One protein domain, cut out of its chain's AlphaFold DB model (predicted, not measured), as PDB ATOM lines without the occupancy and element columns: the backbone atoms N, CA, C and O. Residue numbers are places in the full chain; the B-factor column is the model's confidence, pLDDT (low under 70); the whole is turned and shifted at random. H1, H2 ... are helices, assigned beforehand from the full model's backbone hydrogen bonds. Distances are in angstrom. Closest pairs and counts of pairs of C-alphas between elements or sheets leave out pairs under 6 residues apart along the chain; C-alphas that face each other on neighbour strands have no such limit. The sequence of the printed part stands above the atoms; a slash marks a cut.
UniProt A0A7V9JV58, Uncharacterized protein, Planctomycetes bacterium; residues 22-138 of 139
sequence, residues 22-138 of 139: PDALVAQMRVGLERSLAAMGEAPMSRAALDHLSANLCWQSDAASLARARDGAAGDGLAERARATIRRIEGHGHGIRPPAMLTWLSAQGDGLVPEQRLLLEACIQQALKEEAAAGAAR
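Overview. This is residues 22 to 138 of the 139 residues of an uncharacterized protein of Planctomycetes bacterium (UniProt A0A7V9JV58). One long helix, H6, runs through the middle, and the other five pack around it: H4 lies side by side with it, while H1 crosses its first residues and H2, H3 and H5 cover its first half. The printed part has 117 residues with six named helices, H1 to H6 in chain order, and no named strand; the class is all helix. It is compact, with a radius of gyration of the C-alphas of 13.8 A and spans of 38 by 32 by 30 A.

Along the chain. Find C-alpha 23 at (137.596, 237.736, 226.901); from there H1 runs 24.2 A to residue 39. Go on to H2, residues 47 to 60, 19.8 A, and H3, residues 63 to 71, 12.2 A. H4 spans residues 78 to 91, 19.8 A, and H5 residues 100 to 107, 10.8 A. H6, residues 114 to 136, covers 33.5 A and ends at C-alpha 136, (142.772, 208.442, 212.487).

Arrangement. Start at the hub, H6, which touches the other five. Its residues 114 to 119 touch H1, about perpendicular at 89 degrees; the closest C-alphas, Gly 32 and Glu 115, are 4.4 A apart. H4 touches H6 at a shallow tilt of 24 degrees, the same way, closest at C-alphas 82 and 124, 6.0 A. H3 touches residues 114 to 122 of H6 at a shallow tilt of 34 degrees, only just short of steep, closest at C-alphas 69 and 118, 5.3 A. H1 and H4 are apart. In each helix every O i to N i+4 pair is within hydrogen-bond range.

Size, cuts and confidence. The farthest C-alphas, Ala 73 and Arg 138, are 39.0 A apart. The printed part has no cut, and no link is long. Mean pLDDT of the printed part is 90.2; look for values under 70 at residues 74 to 75, 93 and 138.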
ATOM      1  N   PRO A  22     140.254 233.898 228.214       86.69
ATOM      2  CA  PRO A  22     139.973 235.253 228.670       86.69
ATOM      3  C   PRO A  22     139.317 236.085 227.559       86.69
ATOM      4  O   PRO A  22     139.793 236.060 226.422       86.69
ATOM      5  N   ASP A  23     138.305 236.892 227.884       90.31
ATOM      6  CA  ASP A  23     137.596 237.736 226.901       90.31
ATOM      7  C   ASP A  23     138.547 238.633 226.094       90.31
ATOM      8  O   ASP A  23     138.361 238.851 224.895       90.31
ATOM      9  N   ALA A  24     139.616 239.116 226.733       91.19
ATOM     10  CA  ALA A  24     140.654 239.908 226.082       91.19
ATOM     11  C   ALA A  24     141.384 239.133 224.969       91.19
ATOM     12  O   ALA A  24     141.711 239.712 223.934       91.19
ATOM     13  N   LEU A  25     141.616 237.830 225.156       91.56
ATOM     14  CA  LEU A  25     142.257 236.973 224.159       91.56
ATOM     15  C   LEU A  25     141.324 236.727 222.971       91.56
ATOM     16  O   LEU A  25     141.748 236.861 221.825       91.56
ATOM     17  N   VAL A  26     140.042 236.455 223.237       94.19
ATOM     18  CA  VAL A  26     139.016 236.312 222.189       94.19
ATOM     19  C   VAL A  26     138.897 237.606 221.382       94.19
ATOM     20  O   VAL A  26     138.877 237.578 220.152       94.19
ATOM     21  N   ALA A  27     138.898 238.759 222.054       95.25
ATOM     22  CA  ALA A  27     138.858 240.057 221.396       95.25
ATOM     23  C   ALA A  27     140.078 240.308 220.495       95.25
ATOM     24  O   ALA A  27     139.901 240.794 219.378       95.25
ATOM     25  N   GLN A  28     141.290 239.958 220.942       95.00
ATOM     26  CA  GLN A  28     142.506 240.063 220.125       95.00
ATOM     27  C   GLN A  28     142.461 239.119 218.921       95.00
ATOM     28  O   GLN A  28     142.699 239.550 217.796       95.00
ATOM     29  N   MET A  29     142.078 237.856 219.134       96.19
ATOM     30  CA  MET A  29     141.924 236.864 218.066       96.19
ATOM     31  C   MET A  29     140.945 237.348 216.993       96.19
ATOM     32  O   MET A  29     141.218 237.256 215.798       96.19
ATOM     33  N   ARG A  30     139.822 237.934 217.414       97.06
ATOM     34  CA  ARG A  30     138.835 238.533 216.516       97.06
ATOM     35  C   ARG A  30     139.405 239.678 215.688       97.06
ATOM     36  O   ARG A  30     139.157 239.713 214.490       97.06
ATOM     37  N   VAL A  31     140.163 240.590 216.298       96.19
ATOM     38  CA  VAL A  31     140.822 241.689 215.570       96.19
ATOM     39  C   VAL A  31     141.806 241.135 214.537       96.19
ATOM     40  O   VAL A  31     141.828 241.606 213.400       96.19
ATOM     41  N   GLY A  32     142.583 240.110 214.899       95.31
ATOM     42  CA  GLY A  32     143.485 239.422 213.974       95.31
ATOM     43  C   GLY A  32     142.739 238.779 212.803       95.31
ATOM     44  O   GLY A  32     143.164 238.918 211.655       95.31
ATOM     45  N   LEU A  33     141.607 238.130 213.082       96.25
ATOM     46  CA  LEU A  33     140.756 237.488 212.081       96.25
ATOM     47  C   LEU A  33     140.137 238.512 211.126       96.25
ATOM     48  O   LEU A  33     140.283 238.378 209.916       96.25
ATOM     49  N   GLU A  34     139.512 239.559 211.662       96.25
ATOM     50  CA  GLU A  34     138.885 240.635 210.889       96.25
ATOM     51  C   GLU A  34     139.897 241.325 209.964       96.25
ATOM     52  O   GLU A  34     139.649 241.465 208.766       96.25
ATOM     53  N   ARG A  35     141.080 241.672 210.488       94.88
ATOM     54  CA  ARG A  35     142.160 242.276 209.693       94.88
ATOM     55  C   ARG A  35     142.670 241.349 208.598       94.88
ATOM     56  O   ARG A  35     142.904 241.808 207.485       94.88
ATOM     57  N   SER A  36     142.862 240.069 208.906       95.88
ATOM     58  CA  SER A  36     143.408 239.115 207.935       95.88
ATOM     59  C   SER A  36     142.402 238.807 206.831       95.88
ATOM     60  O   SER A  36     142.778 238.813 205.667       95.88
ATOM     61  N   LEU A  37     141.119 238.644 207.166       95.69
ATOM     62  CA  LEU A  37     140.049 238.490 206.175       95.69
ATOM     63  C   LEU A  37     139.959 239.716 205.258       95.69
ATOM     64  O   LEU A  37     139.959 239.567 204.038       95.69
ATOM     65  N   ALA A  38     139.975 240.925 205.827       94.56
ATOM     66  CA  ALA A  38     139.967 242.154 205.038       94.56
ATOM     67  C   ALA A  38     141.195 242.255 204.114       94.56
ATOM     68  O   ALA A  38     141.060 242.601 202.942       94.56
ATOM     69  N   ALA A  39     142.387 241.908 204.611       94.06
ATOM     70  CA  ALA A  39     143.623 241.920 203.826       94.06
ATOM     71  C   ALA A  39     143.660 240.838 202.731       94.06
ATOM     72  O   ALA A  39     144.301 241.028 201.699       94.06
ATOM     73  N   MET A  40     142.957 239.722 202.930       95.25
ATOM     74  CA  MET A  40     142.753 238.681 201.918       95.25
ATOM     75  C   MET A  40     141.713 239.073 200.855       95.25
ATOM     76  O   MET A  40     141.581 238.368 199.858       95.25
ATOM     77  N   GLY A  41     140.996 240.189 201.035       95.19
ATOM     78  CA  GLY A  41     139.903 240.603 200.152       95.19
ATOM     79  C   GLY A  41     138.616 239.802 200.358       95.19
ATOM     80  O   GLY A  41     137.750 239.803 199.485       95.19
ATOM     81  N   GLU A  42     138.487 239.115 201.495       94.31
ATOM     82  CA  GLU A  42     137.295 238.346 201.840       94.31
ATOM     83  C   GLU A  42     136.143 239.269 202.246       94.31
ATOM     84  O   GLU A  42     136.336 240.355 202.802       94.31
ATOM     85  N   ALA A  43     134.914 238.816 201.991       90.12
ATOM     86  CA  ALA A  43     133.731 239.554 202.405       90.12
ATOM     87  C   ALA A  43     133.685 239.692 203.942       90.12
ATOM     88  O   ALA A  43     134.007 238.739 204.662       90.12
ATOM     89  N   PRO A  44     133.250 240.850 204.470       87.88
ATOM     90  CA  PRO A  44     133.161 241.049 205.908       87.88
ATOM     91  C   PRO A  44     132.184 240.047 206.529       87.88
ATOM     92  O   PRO A  44     131.035 239.911 206.103       87.88
ATOM     93  N   MET A  45     132.645 239.348 207.565       91.81
ATOM     94  CA  MET A  45     131.815 238.435 208.343       91.81
ATOM     95  C   MET A  45     130.970 239.196 209.367       91.81
ATOM     96  O   MET A  45     131.360 240.253 209.866       91.81
ATOM     97  N   SER A  46     129.816 238.632 209.732       95.06
ATOM     98  CA  SER A  46     129.012 239.191 210.818       95.06
ATOM     99  C   SER A  46     129.773 239.129 212.144       95.06
ATOM    100  O   SER A  46     130.565 238.215 212.395       95.06
ATOM    101  N   ARG A  47     129.490 240.082 213.039       93.19
ATOM    102  CA  ARG A  47     130.146 240.140 214.349       93.19
ATOM    103  C   ARG A  47     129.960 238.854 215.155       93.19
ATOM    104  O   ARG A  47     130.926 238.345 215.703       93.19
ATOM    105  N   ALA A  48     128.749 238.299 215.163       93.12
ATOM    106  CA  ALA A  48     128.457 237.051 215.865       93.12
ATOM    107  C   ALA A  48     129.276 235.866 215.320       93.12
ATOM    108  O   ALA A  48     129.751 235.040 216.096       93.12
ATOM    109  N   ALA A  49     129.485 235.795 214.001       94.25
ATOM    110  CA  ALA A  49     130.299 234.745 213.396       94.25
ATOM    111  C   ALA A  49     131.788 234.907 213.746       94.25
ATOM    112  O   ALA A  49     132.446 233.923 214.079       94.25
ATOM    113  N   LEU A  50     132.303 236.141 213.742       94.69
ATOM    114  CA  LEU A  50     133.668 236.432 214.188       94.69
ATOM    115  C   LEU A  50     133.874 236.092 215.670       94.69
ATOM    116  O   LEU A  50     134.889 235.495 216.025       94.69
ATOM    117  N   ASP A  51     132.915 236.432 216.533       93.88
ATOM    118  CA  ASP A  51     132.955 236.115 217.965       93.88
ATOM    119  C   ASP A  51     132.963 234.598 218.189       93.88
ATOM    120  O   ASP A  51     133.784 234.084 218.946       93.88
ATOM    121  N   HIS A  52     132.116 233.863 217.466       94.06
ATOM    122  CA  HIS A  52     132.071 232.408 217.551       94.06
ATOM    123  C   HIS A  52     133.375 231.753 217.071       94.06
ATOM    124  O   HIS A  52     133.936 230.908 217.768       94.06
ATOM    125  N   LEU A  53     133.895 232.164 215.910       94.50
ATOM    126  CA  LEU A  53     135.144 231.622 215.368       94.50
ATOM    127  C   LEU A  53     136.344 231.943 216.260       94.50
ATOM    128  O   LEU A  53     137.138 231.055 216.557       94.50
ATOM    129  N   SER A  54     136.466 233.188 216.721       95.62
ATOM    130  CA  SER A  54     137.559 233.597 217.608       95.62
ATOM    131  C   SER A  54     137.513 232.864 218.949       95.62
ATOM    132  O   SER A  54     138.551 232.387 219.407       95.62
ATOM    133  N   ALA A  55     136.327 232.688 219.541       93.19
ATOM    134  CA  ALA A  55     136.160 231.898 220.755       93.19
ATOM    135  C   ALA A  55     136.549 230.430 220.525       93.19
ATOM    136  O   ALA A  55     137.326 229.880 221.302       93.19
ATOM    137  N   ASN A  56     136.079 229.816 219.434       93.81
ATOM    138  CA  ASN A  56     136.413 228.432 219.093       93.81
ATOM    139  C   ASN A  56     137.916 228.235 218.870       93.81
ATOM    140  O   ASN A  56     138.471 227.252 219.355       93.81
ATOM    141  N   LEU A  57     138.583 229.162 218.177       94.38
ATOM    142  CA  LEU A  57     140.032 229.120 217.981       94.38
ATOM    143  C   LEU A  57     140.774 229.214 219.316       94.38
ATOM    144  O   LEU A  57     141.704 228.444 219.545       94.38
ATOM    145  N   CYS A  58     140.340 230.093 220.223       93.94
ATOM    146  CA  CYS A  58     140.942 230.198 221.553       93.94
ATOM    147  C   CYS A  58     140.736 228.917 222.374       93.94
ATOM    148  O   CYS A  58     141.682 228.429 222.982       93.94
ATOM    149  N   TRP A  59     139.530 228.342 222.355       91.62
ATOM    150  CA  TRP A  59     139.211 227.091 223.053       91.62
ATOM    151  C   TRP A  59     140.007 225.893 222.542       91.62
ATOM    152  O   TRP A  59     140.395 225.023 223.322       91.62
ATOM    153  N   GLN A  60     140.229 225.834 221.232       90.62
ATOM    154  CA  GLN A  60     140.965 224.750 220.594       90.62
ATOM    155  C   GLN A  60     142.478 224.960 220.629       90.62
ATOM    156  O   GLN A  60     143.203 224.065 220.206       90.62
ATOM    157  N   SER A  61     142.982 226.078 221.136       91.88
ATOM    158  CA  SER A  61     144.419 226.326 221.175       91.88
ATOM    159  C   SER A  61     145.000 226.091 222.566       91.88
ATOM    160  O   SER A  61     144.364 226.341 223.586       91.88
ATOM    161  N   ASP A  62     146.248 225.639 222.609       90.88
ATOM    162  CA  ASP A  62     147.058 225.605 223.818       90.88
ATOM    163  C   ASP A  62     147.382 227.034 224.283       90.88
ATOM    164  O   ASP A  62     147.996 227.823 223.554       90.88
ATOM    165  N   ALA A  63     146.988 227.362 225.516       87.62
ATOM    166  CA  ALA A  63     147.104 228.708 226.072       87.62
ATOM    167  C   ALA A  63     148.561 229.186 226.178       87.62
ATOM    168  O   ALA A  63     148.842 230.357 225.920       87.62
ATOM    169  N   ALA A  64     149.499 228.293 226.514       88.31
ATOM    170  CA  ALA A  64     150.916 228.642 226.611       88.31
ATOM    171  C   ALA A  64     151.502 228.991 225.236       88.31
ATOM    172  O   ALA A  64     152.310 229.910 225.100       88.31
ATOM    173  N   SER A  65     151.080 228.283 224.195       89.38
ATOM    174  CA  SER A  65     151.486 228.557 222.820       89.38
ATOM    175  C   SER A  65     150.873 229.851 222.288       89.38
ATOM    176  O   SER A  65     151.601 230.641 221.688       89.38
ATOM    177  N   LEU A  66     149.603 230.141 222.595       91.25
ATOM    178  CA  LEU A  66     149.006 231.446 222.284       91.25
ATOM    179  C   LEU A  66     149.724 232.597 223.000       91.25
ATOM    180  O   LEU A  66     150.006 233.617 222.376       91.25
ATOM    181  N   ALA A  67     150.071 232.435 224.280       88.69
ATOM    182  CA  ALA A  67     150.834 233.441 225.018       88.69
ATOM    183  C   ALA A  67     152.206 233.694 224.372       88.69
ATOM    184  O   ALA A  67     152.567 234.842 224.126       88.69
ATOM    185  N   ARG A  68     152.932 232.629 223.999       89.00
ATOM    186  CA  ARG A  68     154.208 232.747 223.273       89.00
ATOM    187  C   ARG A  68     154.059 233.460 221.933       89.00
ATOM    188  O   ARG A  68     154.891 234.296 221.615       89.00
ATOM    189  N   ALA A  69     153.016 233.163 221.161       89.50
ATOM    190  CA  ALA A  69     152.793 233.816 219.872       89.50
ATOM    191  C   ALA A  69     152.453 235.307 220.024       89.50
ATOM    192  O   ALA A  69     152.920 236.126 219.231       89.50
ATOM    193  N   ARG A  70     151.671 235.650 221.057       86.88
ATOM    194  CA  ARG A  70     151.305 237.033 221.393       86.88
ATOM    195  C   ARG A  70     152.508 237.862 221.827       86.88
ATOM    196  O   ARG A  70     152.656 238.991 221.376       86.88
ATOM    197  N   ASP A  71     153.326 237.300 222.711       85.75
ATOM    198  CA  ASP A  71     154.441 238.006 223.347       85.75
ATOM    199  C   ASP A  71     155.757 237.841 222.550       85.75
ATOM    200  O   ASP A  71     156.769 238.469 222.860       85.75
ATOM    201  N   GLY A  72     155.755 236.987 221.521       80.38
ATOM    202  CA  GLY A  72     156.907 236.672 220.681       80.38
ATOM    203  C   GLY A  72     157.277 237.799 219.717       80.38
ATOM    204  O   GLY A  72     156.416 238.491 219.170       80.38
ATOM    205  N   ALA A  73     158.579 237.955 219.479       75.56
ATOM    206  CA  ALA A  73     159.118 238.935 218.544       75.56
ATOM    207  C   ALA A  73     159.036 238.454 217.083       75.56
ATOM    208  O   ALA A  73     158.931 237.259 216.797       75.56
ATOM    209  N   ALA A  74     159.148 239.398 216.145       66.38
ATOM    210  CA  ALA A  74     159.487 239.082 214.759       66.38
ATOM    211  C   ALA A  74     160.759 238.207 214.719       66.38
ATOM    212  O   ALA A  74     161.710 238.477 215.456       66.38
ATOM    213  N   GLY A  75     160.765 237.146 213.907       66.81
ATOM    214  CA  GLY A  75     161.880 236.199 213.819       66.81
ATOM    215  C   GLY A  75     161.902 235.051 214.841       66.81
ATOM    216  O   GLY A  75     162.872 234.300 214.875       66.81
ATOM    217  N   ASP A  76     160.855 234.841 215.647       82.12
ATOM    218  CA  ASP A  76     160.757 233.697 216.581       82.12
ATOM    219  C   ASP A  76     160.510 232.327 215.908       82.12
ATOM    220  O   ASP A  76     160.270 231.320 216.583       82.12
ATOM    221  N   GLY A  77     160.552 232.268 214.576       87.19
ATOM    222  CA  GLY A  77     160.353 231.044 213.806       87.19
ATOM    223  C   GLY A  77     158.888 230.633 213.632       87.19
ATOM    224  O   GLY A  77     158.614 229.520 213.174       87.19
ATOM    225  N   LEU A  78     157.920 231.482 214.008       91.50
ATOM    226  CA  LEU A  78     156.496 231.166 213.867       91.50
ATOM    227  C   LEU A  78     156.088 230.957 212.397       91.50
ATOM    228  O   LEU A  78     155.373 230.001 212.083       91.50
ATOM    229  N   ALA A  79     156.583 231.795 211.484       91.44
ATOM    230  CA  ALA A  79     156.320 231.657 210.051       91.44
ATOM    231  C   ALA A  79     156.970 230.387 209.467       91.44
ATOM    232  O   ALA A  79     156.350 229.676 208.675       91.44
ATOM    233  N   GLU A  80     158.190 230.043 209.889       92.56
ATOM    234  CA  GLU A  80     158.874 228.795 209.534       92.56
ATOM    235  C   GLU A  80     158.077 227.575 209.993       92.56
ATOM    236  O   GLU A  80     157.887 226.642 209.206       92.56
ATOM    237  N   ARG A  81     157.576 227.593 211.235       94.31
ATOM    238  CA  ARG A  81     156.688 226.549 211.766       94.31
ATOM    239  C   ARG A  81     155.418 226.430 210.933       94.31
ATOM    240  O   ARG A  81     155.064 225.315 210.557       94.31
ATOM    241  N   ALA A  82     154.778 227.544 210.579       95.25
ATOM    242  CA  ALA A  82     153.599 227.533 209.715       95.25
ATOM    243  C   ALA A  82     153.890 226.890 208.353       95.25
ATOM    244  O   ALA A  82     153.177 225.983 207.926       95.25
ATOM    245  N   ARG A  83     154.986 227.296 207.699       95.06
ATOM    246  CA  ARG A  83     155.433 226.724 206.419       95.06
ATOM    247  C   ARG A  83     155.753 225.233 206.531       95.06
ATOM    248  O   ARG A  83     155.451 224.471 205.616       95.06
ATOM    249  N   ALA A  84     156.358 224.801 207.637       94.75
ATOM    250  CA  ALA A  84     156.614 223.390 207.895       94.75
ATOM    251  C   ALA A  84     155.309 222.596 208.059       94.75
ATOM    252  O   ALA A  84     155.188 221.521 207.476       94.75
ATOM    253  N   THR A  85     154.322 223.140 208.775       95.19
ATOM    254  CA  THR A  85     152.988 222.540 208.908       95.19
ATOM    255  C   THR A  85     152.277 222.432 207.559       95.19
ATOM    256  O   THR A  85     151.745 221.371 207.251       95.19
ATOM    257  N   ILE A  86     152.323 223.472 206.723       94.62
ATOM    258  CA  ILE A  86     151.753 223.448 205.364       94.62
ATOM    259  C   ILE A  86     152.364 222.309 204.543       94.62
ATOM    260  O   ILE A  86     151.635 221.441 204.070       94.62
ATOM    261  N   ARG A  87     153.703 222.249 204.462       93.38
ATOM    262  CA  ARG A  87     154.403 221.173 203.740       93.38
ATOM    263  C   ARG A  87     154.057 219.793 204.289       93.38
ATOM    264  O   ARG A  87     153.944 218.838 203.527       93.38
ATOM    265  N   ARG A  88     153.893 219.680 205.611       91.62
ATOM    266  CA  ARG A  88     153.482 218.433 206.255       91.62
ATOM    267  C   ARG A  88     152.093 218.008 205.780       91.62
ATOM    268  O   ARG A  88     151.936 216.860 205.384       91.62
ATOM    269  N   ILE A  89     151.114 218.910 205.781       90.81
ATOM    270  CA  ILE A  89     149.739 218.622 205.341       90.81
ATOM    271  C   ILE A  89     149.714 218.221 203.862       90.81
ATOM    272  O   ILE A  89     149.118 217.204 203.512       90.81
ATOM    273  N   GLU A  90     150.412 218.972 203.009       89.81
ATOM    274  CA  GLU A  90     150.504 218.689 201.571       89.81
ATOM    275  C   GLU A  90     151.182 217.337 201.290       89.81
ATOM    276  O   GLU A  90     150.746 216.588 200.416       89.81
ATOM    277  N   GLY A  91     152.218 216.993 202.062       84.56
ATOM    278  CA  GLY A  91     152.995 215.765 201.894       84.56
ATOM    279  C   GLY A  91     152.292 214.480 202.344       84.56
ATOM    280  O   GLY A  91     152.666 213.402 201.890       84.56
ATOM    281  N   HIS A  92     151.264 214.556 203.195       76.50
ATOM    282  CA  HIS A  92     150.594 213.362 203.734       76.50
ATOM    283  C   HIS A  92     149.713 212.615 202.717       76.50
ATOM    284  O   HIS A  92     149.224 211.524 203.008       76.50
ATOM    285  N   GLY A  93     149.469 213.171 201.523       62.38
ATOM    286  CA  GLY A  93     148.698 212.492 200.472       62.38
ATOM    287  C   GLY A  93     147.241 212.190 200.856       62.38
ATOM    288  O   GLY A  93     146.540 211.459 200.158       62.38
ATOM    289  N   HIS A  94     146.748 212.748 201.967       70.50
ATOM    290  CA  HIS A  94     145.386 212.529 202.456       70.50
ATOM    291  C   HIS A  94     144.335 213.341 201.682       70.50
ATOM    292  O   HIS A  94     143.144 213.192 201.946       70.50
ATOM    293  N   GLY A  95     144.746 214.164 200.710       72.12
ATOM    294  CA  GLY A  95     143.858 215.036 199.931       72.12
ATOM    295  C   GLY A  95     143.364 216.265 200.702       72.12
ATOM    296  O   GLY A  95     142.549 217.022 200.185       72.12
ATOM    297  N   ILE A  96     143.861 216.472 201.923       82.25
ATOM    298  CA  ILE A  96     143.575 217.653 202.738       82.25
ATOM    299  C   ILE A  96     144.416 218.803 202.203       82.25
ATOM    300  O   ILE A  96     145.616 218.649 201.973       82.25
ATOM    301  N   ARG A  97     143.784 219.957 202.009       86.69
ATOM    302  CA  ARG A  97     144.489 221.188 201.664       86.69
ATOM    303  C   ARG A  97     144.757 221.994 202.931       86.69
ATOM    304  O   ARG A  97     143.887 222.033 203.801       86.69
ATOM    305  N   PRO A  98     145.922 222.651 203.037       88.88
ATOM    306  CA  PRO A  98     146.169 223.582 204.125       88.88
ATOM    307  C   PRO A  98     145.102 224.694 204.110       88.88
ATOM    308  O   PRO A  98     144.723 225.158 203.027       88.88
ATOM    309  N   PRO A  99     144.608 225.141 205.281       91.62
ATOM    310  CA  PRO A  99     143.655 226.242 205.349       91.62
ATOM    311  C   PRO A  99     144.195 227.503 204.661       91.62
ATOM    312  O   PRO A  99     145.340 227.893 204.888       91.62
ATOM    313  N   ALA A 100     143.366 228.188 203.867       93.62
ATOM    314  CA  ALA A 100     143.788 229.372 203.109       93.62
ATOM    315  C   ALA A 100     144.375 230.478 204.005       93.62
ATOM    316  O   ALA A 100     145.405 231.059 203.671       93.62
ATOM    317  N   MET A 101     143.771 230.706 205.177       95.50
ATOM    318  CA  MET A 101     144.261 231.658 206.181       95.50
ATOM    319  C   MET A 101     145.668 231.296 206.683       95.50
ATOM    320  O   MET A 101     146.520 232.173 206.799       95.50
ATOM    321  N   LEU A 102     145.944 230.008 206.929       95.94
ATOM    322  CA  LEU A 102     147.272 229.535 207.339       95.94
ATOM    323  C   LEU A 102     148.308 229.832 206.249       95.94
ATOM    324  O   LEU A 102     149.367 230.391 206.533       95.94
ATOM    325  N   THR A 103     147.984 229.488 205.001       95.50
ATOM    326  CA  THR A 103     148.850 229.742 203.845       95.50
ATOM    327  C   THR A 103     149.128 231.233 203.686       95.50
ATOM    328  O   THR A 103     150.292 231.627 203.601       95.50
ATOM    329  N   TRP A 104     148.089 232.069 203.731       95.81
ATOM    330  CA  TRP A 104     148.217 233.517 203.579       95.81
ATOM    331  C   TRP A 104     149.049 234.155 204.697       95.81
ATOM    332  O   TRP A 104     149.987 234.899 204.404       95.81
ATOM    333  N   LEU A 105     148.770 233.826 205.964       95.12
ATOM    334  CA  LEU A 105     149.516 234.346 207.116       95.12
ATOM    335  C   LEU A 105     150.986 233.916 207.078       95.12
ATOM    336  O   LEU A 105     151.872 234.721 207.352       95.12
ATOM    337  N   SER A 106     151.269 232.670 206.680       94.69
ATOM    338  CA  SER A 106     152.646 232.167 206.572       94.69
ATOM    339  C   SER A 106     153.482 232.893 205.508       94.69
ATOM    340  O   SER A 106     154.712 232.943 205.612       94.69
ATOM    341  N   ALA A 107     152.822 233.462 204.494       93.88
ATOM    342  CA  ALA A 107     153.459 234.222 203.426       93.88
ATOM    343  C   ALA A 107     153.808 235.660 203.845       93.88
ATOM    344  O   ALA A 107     154.706 236.250 203.252       93.88
ATOM    345  N   GLN A 108     153.167 236.203 204.889       91.19
ATOM    346  CA  GLN A 108     153.461 237.551 205.397       91.19
ATOM    347  C   GLN A 108     154.821 237.640 206.118       91.19
ATOM    348  O   GLN A 108     155.364 238.731 206.290       91.19
ATOM    349  N   GLY A 109     155.384 236.501 206.545       83.56
ATOM    350  CA  GLY A 109     156.677 236.441 207.227       83.56
ATOM    351  C   GLY A 109     156.688 237.225 208.543       83.56
ATOM    352  O   GLY A 109     155.793 237.072 209.371       83.56
ATOM    353  N   ASP A 110     157.704 238.070 208.723       81.19
ATOM    354  CA  ASP A 110     157.900 238.874 209.937       81.19
ATOM    355  C   ASP A 110     157.009 240.127 210.014       81.19
ATOM    356  O   ASP A 110     157.015 240.823 211.027       81.19
ATOM    357  N   GLY A 111     156.212 240.416 208.978       84.88
ATOM    358  CA  GLY A 111     155.321 241.581 208.925       84.88
ATOM    359  C   GLY A 111     154.028 241.453 209.742       84.88
ATOM    360  O   GLY A 111     153.189 242.352 209.699       84.88
ATOM    361  N   LEU A 112     153.830 240.343 210.457       90.44
ATOM    362  CA  LEU A 112     152.603 240.082 211.208       90.44
ATOM    363  C   LEU A 112     152.529 240.911 212.494       90.44
ATOM    364  O   LEU A 112     153.408 240.843 213.353       90.44
ATOM    365  N   VAL A 113     151.412 241.617 212.670       91.19
ATOM    366  CA  VAL A 113     151.076 242.269 213.944       91.19
ATOM    367  C   VAL A 113     150.718 241.228 215.024       91.19
ATOM    368  O   VAL A 113     150.346 240.101 214.676       91.19
ATOM    369  N   PRO A 114     150.781 241.564 216.330       90.50
ATOM    370  CA  PRO A 114     150.565 240.602 217.417       90.50
ATOM    371  C   PRO A 114     149.274 239.781 217.301       90.50
ATOM    372  O   PRO A 114     149.286 238.571 217.522       90.50
ATOM    373  N   GLU A 115     148.163 240.393 216.881       94.06
ATOM    374  CA  GLU A 115     146.888 239.682 216.732       94.06
ATOM    375  C   GLU A 115     146.910 238.660 215.586       94.06
ATOM    376  O   GLU A 115     146.279 237.607 215.671       94.06
ATOM    377  N   GLN A 116     147.657 238.937 214.516       94.75
ATOM    378  CA  GLN A 116     147.813 238.006 213.398       94.75
ATOM    379  C   GLN A 116     148.808 236.889 213.714       94.75
ATOM    380  O   GLN A 116     148.651 235.779 213.215       94.75
ATOM    381  N   ARG A 117     149.798 237.143 214.578       94.25
ATOM    382  CA  ARG A 117     150.689 236.101 215.118       94.25
ATOM    383  C   ARG A 117     149.912 235.119 215.993       94.25
ATOM    384  O   ARG A 117     150.039 233.909 215.824       94.25
ATOM    385  N   LEU A 118     149.045 235.640 216.863       94.25
ATOM    386  CA  LEU A 118     148.076 234.850 217.628       94.25
ATOM    387  C   LEU A 118     147.205 233.978 216.716       94.25
ATOM    388  O   LEU A 118     147.083 232.774 216.943       94.25
ATOM    389  N   LEU A 119     146.634 234.579 215.669       96.19
ATOM    390  CA  LEU A 119     145.821 233.860 214.692       96.19
ATOM    391  C   LEU A 119     146.625 232.783 213.954       96.19
ATOM    392  O   LEU A 119     146.134 231.670 213.788       96.19
ATOM    393  N   LEU A 120     147.864 233.081 213.555       96.00
ATOM    394  CA  LEU A 120     148.741 232.129 212.881       96.00
ATOM    395  C   LEU A 120     149.017 230.905 213.760       96.00
ATOM    396  O   LEU A 120     148.878 229.777 213.292       96.00
ATOM    397  N   GLU A 121     149.346 231.104 215.037       96.06
ATOM    398  CA  GLU A 121     149.547 230.004 215.983       96.06
ATOM    399  C   GLU A 121     148.279 229.150 216.143       96.06
ATOM    400  O   GLU A 121     148.357 227.921 216.081       96.06
ATOM    401  N   ALA A 122     147.105 229.775 216.270       96.38
ATOM    402  CA  ALA A 122     145.837 229.051 216.342       96.38
ATOM    403  C   ALA A 122     145.553 228.250 215.056       96.38
ATOM    404  O   ALA A 122     145.167 227.082 215.124       96.38
ATOM    405  N   CYS A 123     145.806 228.831 213.878       96.31
ATOM    406  CA  CYS A 123     145.669 228.145 212.592       96.31
ATOM    407  C   CYS A 123     146.625 226.952 212.462       96.31
ATOM    408  O   CYS A 123     146.218 225.910 211.947       96.31
ATOM    409  N   ILE A 124     147.869 227.074 212.939       95.69
ATOM    410  CA  ILE A 124     148.822 225.956 212.975       95.69
ATOM    411  C   ILE A 124     148.235 224.815 213.804       95.69
ATOM    412  O   ILE A 124     148.166 223.686 213.326       95.69
ATOM    413  N   GLN A 125     147.800 225.093 215.033       95.50
ATOM    414  CA  GLN A 125     147.290 224.054 215.926       95.50
ATOM    415  C   GLN A 125     146.021 223.395 215.390       95.50
ATOM    416  O   GLN A 125     145.909 222.169 215.442       95.50
ATOM    417  N   GLN A 126     145.104 224.181 214.828       94.31
ATOM    418  CA  GLN A 126     143.895 223.658 214.203       94.31
ATOM    419  C   GLN A 126     144.226 222.719 213.039       94.31
ATOM    420  O   GLN A 126     143.731 221.594 212.989       94.31
ATOM    421  N   ALA A 127     145.128 223.132 212.150       93.00
ATOM    422  CA  ALA A 127     145.501 222.334 210.989       93.00
ATOM    423  C   ALA A 127     146.205 221.020 211.383       93.00
ATOM    424  O   ALA A 127     145.966 219.977 210.776       93.00
ATOM    425  N   LEU A 128     147.027 221.038 212.441       92.25
ATOM    426  CA  LEU A 128     147.653 219.828 212.991       92.25
ATOM    427  C   LEU A 128     146.616 218.861 213.590       92.25
ATOM    428  O   LEU A 128     146.780 217.647 213.482       92.25
ATOM    429  N   LYS A 129     145.552 219.381 214.214       91.69
ATOM    430  CA  LYS A 129     144.455 218.563 214.754       91.69
ATOM    431  C   LYS A 129     143.613 217.936 213.650       91.69
ATOM    432  O   LYS A 129     143.291 216.755 213.740       91.69
ATOM    433  N   GLU A 130     143.280 218.701 212.617       89.56
ATOM    434  CA  GLU A 130     142.517 218.211 211.464       89.56
ATOM    435  C   GLU A 130     143.283 217.130 210.700       89.56
ATOM    436  O   GLU A 130     142.715 216.095 210.353       89.56
ATOM    437  N   GLU A 131     144.588 217.322 210.502       88.88
ATOM    438  CA  GLU A 131     145.441 216.308 209.885       88.88
ATOM    439  C   GLU A 131     145.517 215.030 210.738       88.88
ATOM    440  O   GLU A 131     145.317 213.933 210.208       88.88
ATOM    441  N   ALA A 132     145.685 215.152 212.058       88.44
ATOM    442  CA  ALA A 132     145.667 213.998 212.957       88.44
ATOM    443  C   ALA A 132     144.318 213.253 212.929       88.44
ATOM    444  O   ALA A 132     144.289 212.021 212.872       88.44
ATOM    445  N   ALA A 133     143.199 213.985 212.928       87.38
ATOM    446  CA  ALA A 133     141.856 213.411 212.862       87.38
ATOM    447  C   ALA A 133     141.609 212.671 211.539       87.38
ATOM    448  O   ALA A 133     141.071 211.563 211.533       87.38
ATOM    449  N   ALA A 134     142.049 213.240 210.417       84.94
ATOM    450  CA  ALA A 134     141.923 212.606 209.113       84.94
ATOM    451  C   ALA A 134     142.802 211.353 208.967       84.94
ATOM    452  O   ALA A 134     142.396 210.394 208.307       84.94
ATOM    453  N   GLY A 135     143.976 211.334 209.605       83.06
ATOM    454  CA  GLY A 135     144.814 210.139 209.700       83.06
ATOM    455  C   GLY A 135     144.174 209.030 210.543       83.06
ATOM    456  O   GLY A 135     144.276 207.855 210.191       83.06
ATOM    457  N   ALA A 136     143.480 209.392 211.628       80.19
ATOM    458  CA  ALA A 136     142.772 208.442 212.487       80.19
ATOM    459  C   ALA A 136     141.549 207.816 211.798       80.19
ATOM    460  O   ALA A 136     141.338 206.617 211.923       80.19
ATOM    461  N   ALA A 137     140.787 208.588 211.017       75.88
ATOM    462  CA  ALA A 137     139.580 208.113 210.331       75.88
ATOM    463  C   ALA A 137     139.827 207.044 209.242       75.88
ATOM    464  O   ALA A 137     138.872 206.493 208.700       75.88
ATOM    465  N   ARG A 138     141.089 206.775 208.881       66.69
ATOM    466  CA  ARG A 138     141.472 205.788 207.855       66.69
ATOM    467  C   ARG A 138     142.092 204.505 208.419       66.69
ATOM    468  O   ARG A 138     142.447 203.637 207.623       66.69
TER     469      ARG A 138